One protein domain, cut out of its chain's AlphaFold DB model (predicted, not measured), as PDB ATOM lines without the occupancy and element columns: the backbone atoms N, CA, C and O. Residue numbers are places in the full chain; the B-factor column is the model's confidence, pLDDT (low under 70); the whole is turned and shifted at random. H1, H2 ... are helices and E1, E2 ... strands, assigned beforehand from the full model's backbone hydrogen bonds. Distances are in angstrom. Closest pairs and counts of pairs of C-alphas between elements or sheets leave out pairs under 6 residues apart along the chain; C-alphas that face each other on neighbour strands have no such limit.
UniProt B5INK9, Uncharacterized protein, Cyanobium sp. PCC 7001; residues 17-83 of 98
ATOM      1  N   LEU A  17      41.605 -49.359 -14.383       78.94
ATOM      2  CA  LEU A  17      42.154 -49.135 -13.047       78.94
ATOM      3  C   LEU A  17      41.463 -49.980 -11.988       78.94
ATOM      4  O   LEU A  17      42.140 -50.594 -11.168       78.94
ATOM      5  N   ARG A  18      40.132 -50.078 -12.052       83.38
ATOM      6  CA  ARG A  18      39.363 -50.956 -11.170       83.38
ATOM      7  C   ARG A  18      39.828 -52.404 -11.279       83.38
ATOM      8  O   ARG A  18      39.963 -53.085 -10.270       83.38
ATOM      9  N   ARG A  19      40.056 -52.903 -12.496       83.06
ATOM     10  CA  ARG A  19      40.565 -54.267 -12.702       83.06
ATOM     11  C   ARG A  19      41.986 -54.427 -12.175       83.06
ATOM     12  O   ARG A  19      42.270 -55.438 -11.538       83.06
ATOM     13  N   ALA A  20      42.849 -53.447 -12.429       78.19
ATOM     14  CA  ALA A  20      44.239 -53.469 -11.993       78.19
ATOM     15  C   ALA A  20      44.375 -53.465 -10.462       78.19
ATOM     16  O   ALA A  20      45.279 -54.115  -9.949       78.19
ATOM     17  N   SER A  21      43.454 -52.809  -9.747       80.00
ATOM     18  CA  SER A  21      43.456 -52.730  -8.281       80.00
ATOM     19  C   SER A  21      42.780 -53.909  -7.567       80.00
ATOM     20  O   SER A  21      42.572 -53.875  -6.362       80.00
ATOM     21  N   GLY A  22      42.399 -54.970  -8.289       82.00
ATOM     22  CA  GLY A  22      41.750 -56.144  -7.684       82.00
ATOM     23  C   GLY A  22      40.217 -56.097  -7.651       82.00
ATOM     24  O   GLY A  22      39.590 -56.950  -7.026       82.00
ATOM     25  N   ASN A  23      39.599 -55.169  -8.391       84.00
ATOM     26  CA  ASN A  23      38.154 -55.064  -8.647       84.00
ATOM     27  C   ASN A  23      37.265 -54.676  -7.446       84.00
ATOM     28  O   ASN A  23      36.032 -54.647  -7.559       84.00
ATOM     29  N   ASP A  24      37.865 -54.299  -6.321       84.50
ATOM     30  CA  ASP A  24      37.172 -53.795  -5.131       84.50
ATOM     31  C   ASP A  24      36.749 -52.317  -5.259       84.50
ATOM     32  O   ASP A  24      35.857 -51.860  -4.545       84.50
ATOM     33  N   GLY A  25      37.305 -51.591  -6.236       83.81
ATOM     34  CA  GLY A  25      37.061 -50.161  -6.443       83.81
ATOM     35  C   GLY A  25      37.925 -49.258  -5.562       83.81
ATOM     36  O   GLY A  25      37.759 -48.042  -5.613       83.81
ATOM     37  N   VAL A  26      38.849 -49.832  -4.791       88.88
ATOM     38  CA  VAL A  26      39.839 -49.105  -4.004       88.88
ATOM     39  C   VAL A  26      41.156 -49.134  -4.762       88.88
ATOM     40  O   VAL A  26      41.615 -50.185  -5.191       88.88
ATOM     41  N   VAL A  27      41.776 -47.971  -4.932       87.19
ATOM     42  CA  VAL A  27      43.100 -47.855  -5.542       87.19
ATOM     43  C   VAL A  27      44.051 -47.292  -4.502       87.19
ATOM     44  O   VAL A  27      44.026 -46.109  -4.153       87.19
ATOM     45  N   SER A  28      44.900 -48.152  -3.966       89.62
ATOM     46  CA  SER A  28      45.879 -47.766  -2.970       89.62
ATOM     47  C   SER A  28      47.114 -47.151  -3.633       89.62
ATOM     48  O   SER A  28      47.646 -47.649  -4.626       89.62
ATOM     49  N   TYR A  29      47.601 -46.037  -3.091       88.25
ATOM     50  CA  TYR A  29      48.777 -45.367  -3.631       88.25
ATOM     51  C   TYR A  29      49.791 -45.011  -2.554       88.25
ATOM     52  O   TYR A  29      49.462 -44.578  -1.447       88.25
ATOM     53  N   TRP A  30      51.068 -45.137  -2.895       87.25
ATOM     54  CA  TRP A  30      52.176 -44.776  -2.024       87.25
ATOM     55  C   TRP A  30      53.046 -43.701  -2.672       87.25
ATOM     56  O   TRP A  30      53.438 -43.796  -3.834       87.25
ATOM     57  N   ILE A  31      53.373 -42.661  -1.899       83.88
ATOM     58  CA  ILE A  31      54.298 -41.606  -2.326       83.88
ATOM     59  C   ILE A  31      55.654 -41.878  -1.691       83.88
ATOM     60  O   ILE A  31      55.832 -41.723  -0.476       83.88
ATOM     61  N   ASN A  32      56.622 -42.219  -2.531       76.12
ATOM     62  CA  ASN A  32      57.997 -42.410  -2.131       76.12
ATOM     63  C   ASN A  32      58.669 -41.063  -1.850       76.12
ATOM     64  O   ASN A  32      59.178 -40.385  -2.744       76.12
ATOM     65  N   LYS A  33      58.700 -40.694  -0.569       71.44
ATOM     66  CA  LYS A  33      59.413 -39.505  -0.083       71.44
ATOM     67  C   LYS A  33      60.941 -39.658  -0.136       71.44
ATOM     68  O   LYS A  33      61.630 -38.649  -0.018       71.44
ATOM     69  N   SER A  34      61.433 -40.884  -0.335       62.78
ATOM     70  CA  SER A  34      62.842 -41.275  -0.204       62.78
ATOM     71  C   SER A  34      63.429 -41.970  -1.440       62.78
ATOM     72  O   SER A  34      64.358 -42.771  -1.346       62.78
ATOM     73  N   GLY A  35      62.858 -41.715  -2.622       60.56
ATOM     74  CA  GLY A  35      63.258 -42.363  -3.876       60.56
ATOM     75  C   GLY A  35      64.619 -41.913  -4.418       60.56
ATOM     76  O   GLY A  35      65.345 -41.157  -3.778       60.56
ATOM     77  N   ALA A  36      64.955 -42.344  -5.641       53.50
ATOM     78  CA  ALA A  36      66.174 -41.919  -6.350       53.50
ATOM     79  C   ALA A  36      66.323 -40.382  -6.416       53.50
ATOM     80  O   ALA A  36      67.442 -39.867  -6.369       53.50
ATOM     81  N   GLY A  37      65.191 -39.667  -6.411       54.94
ATOM     82  CA  GLY A  37      65.079 -38.231  -6.172       54.94
ATOM     83  C   GLY A  37      65.836 -37.724  -4.943       54.94
ATOM     84  O   GLY A  37      66.655 -36.815  -5.047       54.94
ATOM     85  N   GLU A  38      65.619 -38.346  -3.780       56.50
ATOM     86  CA  GLU A  38      66.186 -37.910  -2.497       56.50
ATOM     87  C   GLU A  38      67.718 -38.003  -2.481       56.50
ATOM     88  O   GLU A  38      68.371 -37.106  -1.950       56.50
ATOM     89  N   LYS A  39      68.302 -39.024  -3.128       59.03
ATOM     90  CA  LYS A  39      69.765 -39.162  -3.264       59.03
ATOM     91  C   LYS A  39      70.409 -38.014  -4.051       59.03
ATOM     92  O   LYS A  39      71.609 -37.805  -3.933       59.03
ATOM     93  N   GLN A  40      69.616 -37.279  -4.829       56.22
ATOM     94  CA  GLN A  40      70.029 -36.087  -5.571       56.22
ATOM     95  C   GLN A  40      69.407 -34.800  -4.987       56.22
ATOM     96  O   GLN A  40      69.355 -33.775  -5.656       56.22
ATOM     97  N   GLY A  41      68.899 -34.843  -3.746       57.34
ATOM     98  CA  GLY A  41      68.308 -33.692  -3.052       57.34
ATOM     99  C   GLY A  41      66.868 -33.345  -3.455       57.34
ATOM    100  O   GLY A  41      66.289 -32.408  -2.909       57.34
ATOM    101  N   LEU A  42      66.253 -34.109  -4.360       62.62
ATOM    102  CA  LEU A  42      64.907 -33.872  -4.882       62.62
ATOM    103  C   LEU A  42      63.869 -34.672  -4.086       62.62
ATOM    104  O   LEU A  42      63.503 -35.800  -4.429       62.62
ATOM    105  N   LYS A  43      63.398 -34.075  -2.988       67.12
ATOM    106  CA  LYS A  43      62.299 -34.608  -2.170       67.12
ATOM    107  C   LYS A  43      60.961 -34.123  -2.709       67.12
ATOM    108  O   LYS A  43      60.834 -32.949  -3.038       67.12
ATOM    109  N   VAL A  44      59.948 -34.992  -2.694       71.38
ATOM    110  CA  VAL A  44      58.565 -34.559  -2.947       71.38
ATOM    111  C   VAL A  44      58.170 -33.574  -1.847       71.38
ATOM    112  O   VAL A  44      58.119 -33.926  -0.662       71.38
ATOM    113  N   SER A  45      57.916 -32.330  -2.230       77.12
ATOM    114  CA  SER A  45      57.532 -31.255  -1.324       77.12
ATOM    115  C   SER A  45      56.146 -31.501  -0.719       77.12
ATOM    116  O   SER A  45      55.311 -32.240  -1.249       77.12
ATOM    117  N   LYS A  46      55.856 -30.839   0.410       80.44
ATOM    118  CA  LYS A  46      54.510 -30.865   1.012       80.44
ATOM    119  C   LYS A  46      53.440 -30.371   0.029       80.44
ATOM    120  O   LYS A  46      52.337 -30.910   0.022       80.44
ATOM    121  N   SER A  47      53.782 -29.386  -0.802       79.81
ATOM    122  CA  SER A  47      52.895 -28.825  -1.821       79.81
ATOM    123  C   SER A  47      52.580 -29.835  -2.924       79.81
ATOM    124  O   SER A  47      51.415 -30.002  -3.263       79.81
ATOM    125  N   GLU A  48      53.578 -30.569  -3.424       78.94
ATOM    126  CA  GLU A  48      53.368 -31.641  -4.412       78.94
ATOM    127  C   GLU A  48      52.547 -32.793  -3.831       78.94
ATOM    128  O   GLU A  48      51.614 -33.265  -4.471       78.94
ATOM    129  N   ILE A  49      52.820 -33.199  -2.586       83.19
ATOM    130  CA  ILE A  49      52.003 -34.202  -1.885       83.19
ATOM    131  C   ILE A  49      50.540 -33.750  -1.798       83.19
ATOM    132  O   ILE A  49      49.638 -34.554  -2.023       83.19
ATOM    133  N   SER A  50      50.299 -32.481  -1.455       85.12
ATOM    134  CA  SER A  50      48.945 -31.927  -1.373       85.12
ATOM    135  C   SER A  50      48.277 -31.843  -2.743       85.12
ATOM    136  O   SER A  50      47.089 -32.130  -2.851       85.12
ATOM    137  N   TYR A  51      49.027 -31.490  -3.786       85.44
ATOM    138  CA  TYR A  51      48.522 -31.468  -5.154       85.44
ATOM    139  C   TYR A  51      48.115 -32.868  -5.628       85.44
ATOM    140  O   TYR A  51      47.001 -33.037  -6.104       85.44
ATOM    141  N   ILE A  52      48.967 -33.875  -5.412       85.38
ATOM    142  CA  ILE A  52      48.673 -35.278  -5.735       85.38
ATOM    143  C   ILE A  52      47.401 -35.750  -5.023       85.38
ATOM    144  O   ILE A  52      46.543 -36.353  -5.655       85.38
ATOM    145  N   ALA A  53      47.257 -35.450  -3.727       87.31
ATOM    146  CA  ALA A  53      46.051 -35.807  -2.980       87.31
ATOM    147  C   ALA A  53      44.791 -35.185  -3.606       87.31
ATOM    148  O   ALA A  53      43.847 -35.902  -3.899       87.31
ATOM    149  N   LYS A  54      44.821 -33.885  -3.932       87.81
ATOM    150  CA  LYS A  54      43.692 -33.204  -4.589       87.81
ATOM    151  C   LYS A  54      43.354 -33.776  -5.965       87.81
ATOM    152  O   LYS A  54      42.193 -33.755  -6.364       87.81
ATOM    153  N   VAL A  55      44.360 -34.225  -6.718       86.19
ATOM    154  CA  VAL A  55      44.141 -34.874  -8.017       86.19
ATOM    155  C   VAL A  55      43.395 -36.186  -7.819       86.19
ATOM    156  O   VAL A  55      42.400 -36.406  -8.498       86.19
ATOM    157  N   PHE A  56      43.819 -37.016  -6.866       87.94
ATOM    158  CA  PHE A  56      43.132 -38.268  -6.564       87.94
ATOM    159  C   PHE A  56      41.723 -38.061  -6.010       87.94
ATOM    160  O   PHE A  56      40.810 -38.715  -6.494       87.94
ATOM    161  N   ASP A  57      41.510 -37.076  -5.135       87.31
ATOM    162  CA  ASP A  57      40.163 -36.722  -4.663       87.31
ATOM    163  C   ASP A  57      39.236 -36.338  -5.833       87.31
ATOM    164  O   ASP A  57      38.050 -36.666  -5.855       87.31
ATOM    165  N   LYS A  58      39.770 -35.633  -6.842       84.38
ATOM    166  CA  LYS A  58      38.988 -35.276  -8.031       84.38
ATOM    167  C   LYS A  58      38.758 -36.483  -8.947       84.38
ATOM    168  O   LYS A  58      37.684 -36.590  -9.533       84.38
ATOM    169  N   LEU A  59      39.725 -37.393  -9.059       82.75
ATOM    170  CA  LEU A  59      39.565 -38.640  -9.810       82.75
ATOM    171  C   LEU A  59      38.539 -39.573  -9.157       82.75
ATOM    172  O   LEU A  59      37.754 -40.174  -9.885       82.75
ATOM    173  N   ASP A  60      38.471 -39.636  -7.825       85.94
ATOM    174  CA  ASP A  60      37.419 -40.359  -7.095       85.94
ATOM    175  C   ASP A  60      36.031 -39.882  -7.531       85.94
ATOM    176  O   ASP A  60      35.192 -40.678  -7.953       85.94
ATOM    177  N   GLY A  61      35.816 -38.563  -7.533       81.38
ATOM    178  CA  GLY A  61      34.543 -37.967  -7.940       81.38
ATOM    179  C   GLY A  61      34.167 -38.199  -9.409       81.38
ATOM    180  O   GLY A  61      32.981 -38.235  -9.729       81.38
ATOM    181  N   LEU A  62      35.150 -38.360 -10.301       81.12
ATOM    182  CA  LEU A  62      34.918 -38.580 -11.735       81.12
ATOM    183  C   LEU A  62      34.742 -40.060 -12.101       81.12
ATOM    184  O   LEU A  62      34.015 -40.375 -13.038       81.12
ATOM    185  N   THR A  63      35.411 -40.963 -11.383       80.00
ATOM    186  CA  THR A  63      35.492 -42.389 -11.745       80.00
ATOM    187  C   THR A  63      34.650 -43.303 -10.862       80.00
ATOM    188  O   THR A  63      34.384 -44.441 -11.245       80.00
ATOM    189  N   GLY A  64      34.236 -42.835  -9.679       81.31
ATOM    190  CA  GLY A  64      33.593 -43.675  -8.667       81.31
ATOM    191  C   GLY A  64      34.544 -44.682  -8.006       81.31
ATOM    192  O   GLY A  64      34.077 -45.617  -7.355       81.31
ATOM    193  N   LEU A  65      35.857 -44.520  -8.195       86.62
ATOM    194  CA  LEU A  65      36.888 -45.230  -7.440       86.62
ATOM    195  C   LEU A  65      37.112 -44.553  -6.080       86.62
ATOM    196  O   LEU A  65      36.506 -43.527  -5.772       86.62
ATOM    197  N   THR A  66      37.923 -45.182  -5.233       90.31
ATOM    198  CA  THR A  66      38.371 -44.619  -3.954       90.31
ATOM    199  C   THR A  66      39.891 -44.709  -3.855       90.31
ATOM    200  O   THR A  66      40.443 -45.798  -3.682       90.31
ATOM    201  N   PHE A  67      40.585 -43.577  -3.937       90.06
ATOM    202  CA  PHE A  67      42.040 -43.500  -3.862       90.06
ATOM    203  C   PHE A  67      42.507 -43.378  -2.408       90.06
ATOM    204  O   PHE A  67      42.266 -42.382  -1.727       90.06
ATOM    205  N   VAL A  68      43.255 -44.371  -1.921       89.69
ATOM    206  CA  VAL A  68      43.706 -44.415  -0.520       89.69
ATOM    207  C   VAL A  68      45.215 -44.290  -0.426       89.69
ATOM    208  O   VAL A  68      45.973 -45.090  -0.971       89.69
ATOM    209  N   ARG A  69      45.680 -43.297   0.335       88.00
ATOM    210  CA  ARG A  69      47.110 -43.098   0.556       88.00
ATOM    211  C   ARG A  69      47.668 -44.056   1.607       88.00
ATOM    212  O   ARG A  69      47.364 -43.933   2.793       88.00
ATOM    213  N   ASN A  70      48.645 -44.864   1.216       86.44
ATOM    214  CA  ASN A  70      49.435 -45.677   2.133       86.44
ATOM    215  C   ASN A  70      50.566 -44.859   2.783       86.44
ATOM    216  O   ASN A  70      51.327 -44.140   2.127       86.44
ATOM    217  N   GLY A  71      50.705 -44.977   4.110       75.94
ATOM    218  CA  GLY A  71      51.746 -44.286   4.890       75.94
ATOM    219  C   GLY A  71      53.136 -44.933   4.815       75.94
ATOM    220  O   GLY A  71      54.135 -44.290   5.141       75.94
ATOM    221  N   LYS A  72      53.214 -46.192   4.376       71.75
ATOM    222  CA  LYS A  72      54.443 -46.982   4.215       71.75
ATOM    223  C   LYS A  72      54.437 -47.637   2.839       71.75
ATOM    224  O   LYS A  72      53.367 -47.871   2.287       71.75
ATOM    225  N   ARG A  73      55.627 -47.958   2.317       66.31
ATOM    226  CA  ARG A  73      55.749 -48.791   1.118       66.31
ATOM    227  C   ARG A  73      55.188 -50.169   1.444       66.31
ATOM    228  O   ARG A  73      55.828 -50.917   2.181       66.31
ATOM    229  N   THR A  74      54.018 -50.492   0.924       61.88
ATOM    230  CA  THR A  74      53.527 -51.870   0.885       61.88
ATOM    231  C   THR A  74      53.940 -52.475  -0.456       61.88
ATOM    232  O   THR A  74      54.105 -51.749  -1.439       61.88
ATOM    233  N   ARG A  75      54.179 -53.793  -0.511       64.56
ATOM    234  CA  ARG A  75      54.345 -54.487  -1.805       64.56
ATOM    235  C   ARG A  75      53.068 -54.416  -2.650       64.56
ATOM    236  O   ARG A  75      53.153 -54.570  -3.858       64.56
ATOM    237  N   ASP A  76      51.956 -54.098  -1.997       68.12
ATOM    238  CA  ASP A  76      50.595 -54.173  -2.517       68.12
ATOM    239  C   ASP A  76      50.006 -52.784  -2.819       68.12
ATOM    240  O   ASP A  76      48.795 -52.630  -2.855       68.12
ATOM    241  N   SER A  77      50.836 -51.739  -2.949       77.75
ATOM    242  CA  SER A  77      50.333 -50.443  -3.427       77.75
ATOM    243  C   SER A  77      50.117 -50.508  -4.937       77.75
ATOM    244  O   SER A  77      51.084 -50.730  -5.670       77.75
ATOM    245  N   ASP A  78      48.890 -50.251  -5.385       81.50
ATOM    246  CA  ASP A  78      48.496 -50.281  -6.801       81.50
ATOM    247  C   ASP A  78      49.237 -49.208  -7.612       81.50
ATOM    248  O   ASP A  78      49.669 -49.438  -8.741       81.50
ATOM    249  N   ILE A  79      49.457 -48.034  -7.004       82.50
ATOM    250  CA  ILE A  79      50.180 -46.914  -7.616       82.50
ATOM    251  C   ILE A  79      51.376 -46.498  -6.752       82.50
ATOM    252  O   ILE A  79      51.243 -46.150  -5.577       82.50
ATOM    253  N   ASN A  80      52.563 -46.438  -7.359       82.44
ATOM    254  CA  ASN A  80      53.792 -45.980  -6.706       82.44
ATOM    255  C   ASN A  80      54.294 -44.671  -7.325       82.44
ATOM    256  O   ASN A  80      54.816 -44.655  -8.439       82.44
ATOM    257  N   ILE A  81      54.198 -43.572  -6.576       79.94
ATOM    258  CA  ILE A  81      54.633 -42.243  -7.018       79.94
ATOM    259  C   ILE A  81      56.046 -41.985  -6.513       79.94
ATOM    260  O   ILE A  81      56.289 -41.941  -5.306       79.94
ATOM    261  N   ASN A  82      56.982 -41.779  -7.435       76.06
ATOM    262  CA  ASN A  82      58.390 -41.557  -7.126       76.06
ATOM    263  C   ASN A  82      58.840 -40.169  -7.588       76.06
ATOM    264  O   ASN A  82      58.518 -39.750  -8.696       76.06
ATOM    265  N   SER A  83      59.637 -39.485  -6.761       67.38
ATOM    266  CA  SER A  83      60.420 -38.330  -7.214       67.38
ATOM    267  C   SER A  83      61.505 -38.818  -8.173       67.38
ATOM    268  O   SER A  83      62.369 -39.612  -7.776       67.38
TER     269      SER A  83
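AT A GLANCE: This is residues 17 to 83 of the 98 residues of an uncharacterized protein of Cyanobium sp. PCC 7001 (UniProt B5INK9). A small sheet of three parallel strands has one long helix, H2, running along it over one face, while the loop of residues 71 to 78 arches over the side away from H2. Short H1 is near the first residues of E1, at one end of the long axis, and the unnamed stretch 33 to 45 makes the other end. The 67 printed residues have two named helices and three named strands, in the order H1 E1 H2 E2 E3, with sheet order E2 E1 E3; the class is mixed, helices and strands. The whole is only just compact, close to loose, with a radius of gyration of the C-alphas of 12.6 A, and spans 37 by 24 by 16 A.

IN THESE COORDINATES: E1, residues 26 to 32, is 19.4 A long, from C-alpha 26 at (39.839, -49.105, -4.004). E2, residues 66 to 70, measures 12.7 A, and E3, residues 79 to 82, measures 9.8 A, ending at (58.390, -41.557, -7.126). H2, residues 46 to 63, is 25.6 A long, and H1, residues 17 to 20, 4.9 A.

HOW THE PARTS SIT: E1 is the inner strand. E2 is parallel to it at 34 degrees, with N 27 and O 66 2.8 A apart, within hydrogen-bond range. E3 is parallel to E1 at 15 degrees, with N 32 and O 81 at 2.8 A. E1, H2 and E2 form a strand-helix-strand unit, two parallel neighbour strands with a helix between, and its crossover is right-handed. H2 is on the sheet at a height of 9.3 A over the sheet, over E2 and E1, and runs along the strands, at 3 degrees to E2 on the local plane; H2 and the sheet E2 E1 E3 are two layers, a helix on one face of a sheet. The closest C-alphas of H2 and E2 are those of Asp 60 and Thr 66, 5.4 A. H1 only grazes the sheet, and H1 and H2 are apart. In H2 every O i to N i+4 pair is within hydrogen-bond range; H1 is too short for such a pair.

THE WHOLE: The C-alphas farthest apart, of Asn 23 and Gly 41, are 37.4 A apart. The printed part has no cut. The link from E1 to H2 is long, 13 residues. The mean pLDDT of the printed part is 78.0, with residues 34 to 43, 73 to 76 and 83 under 70.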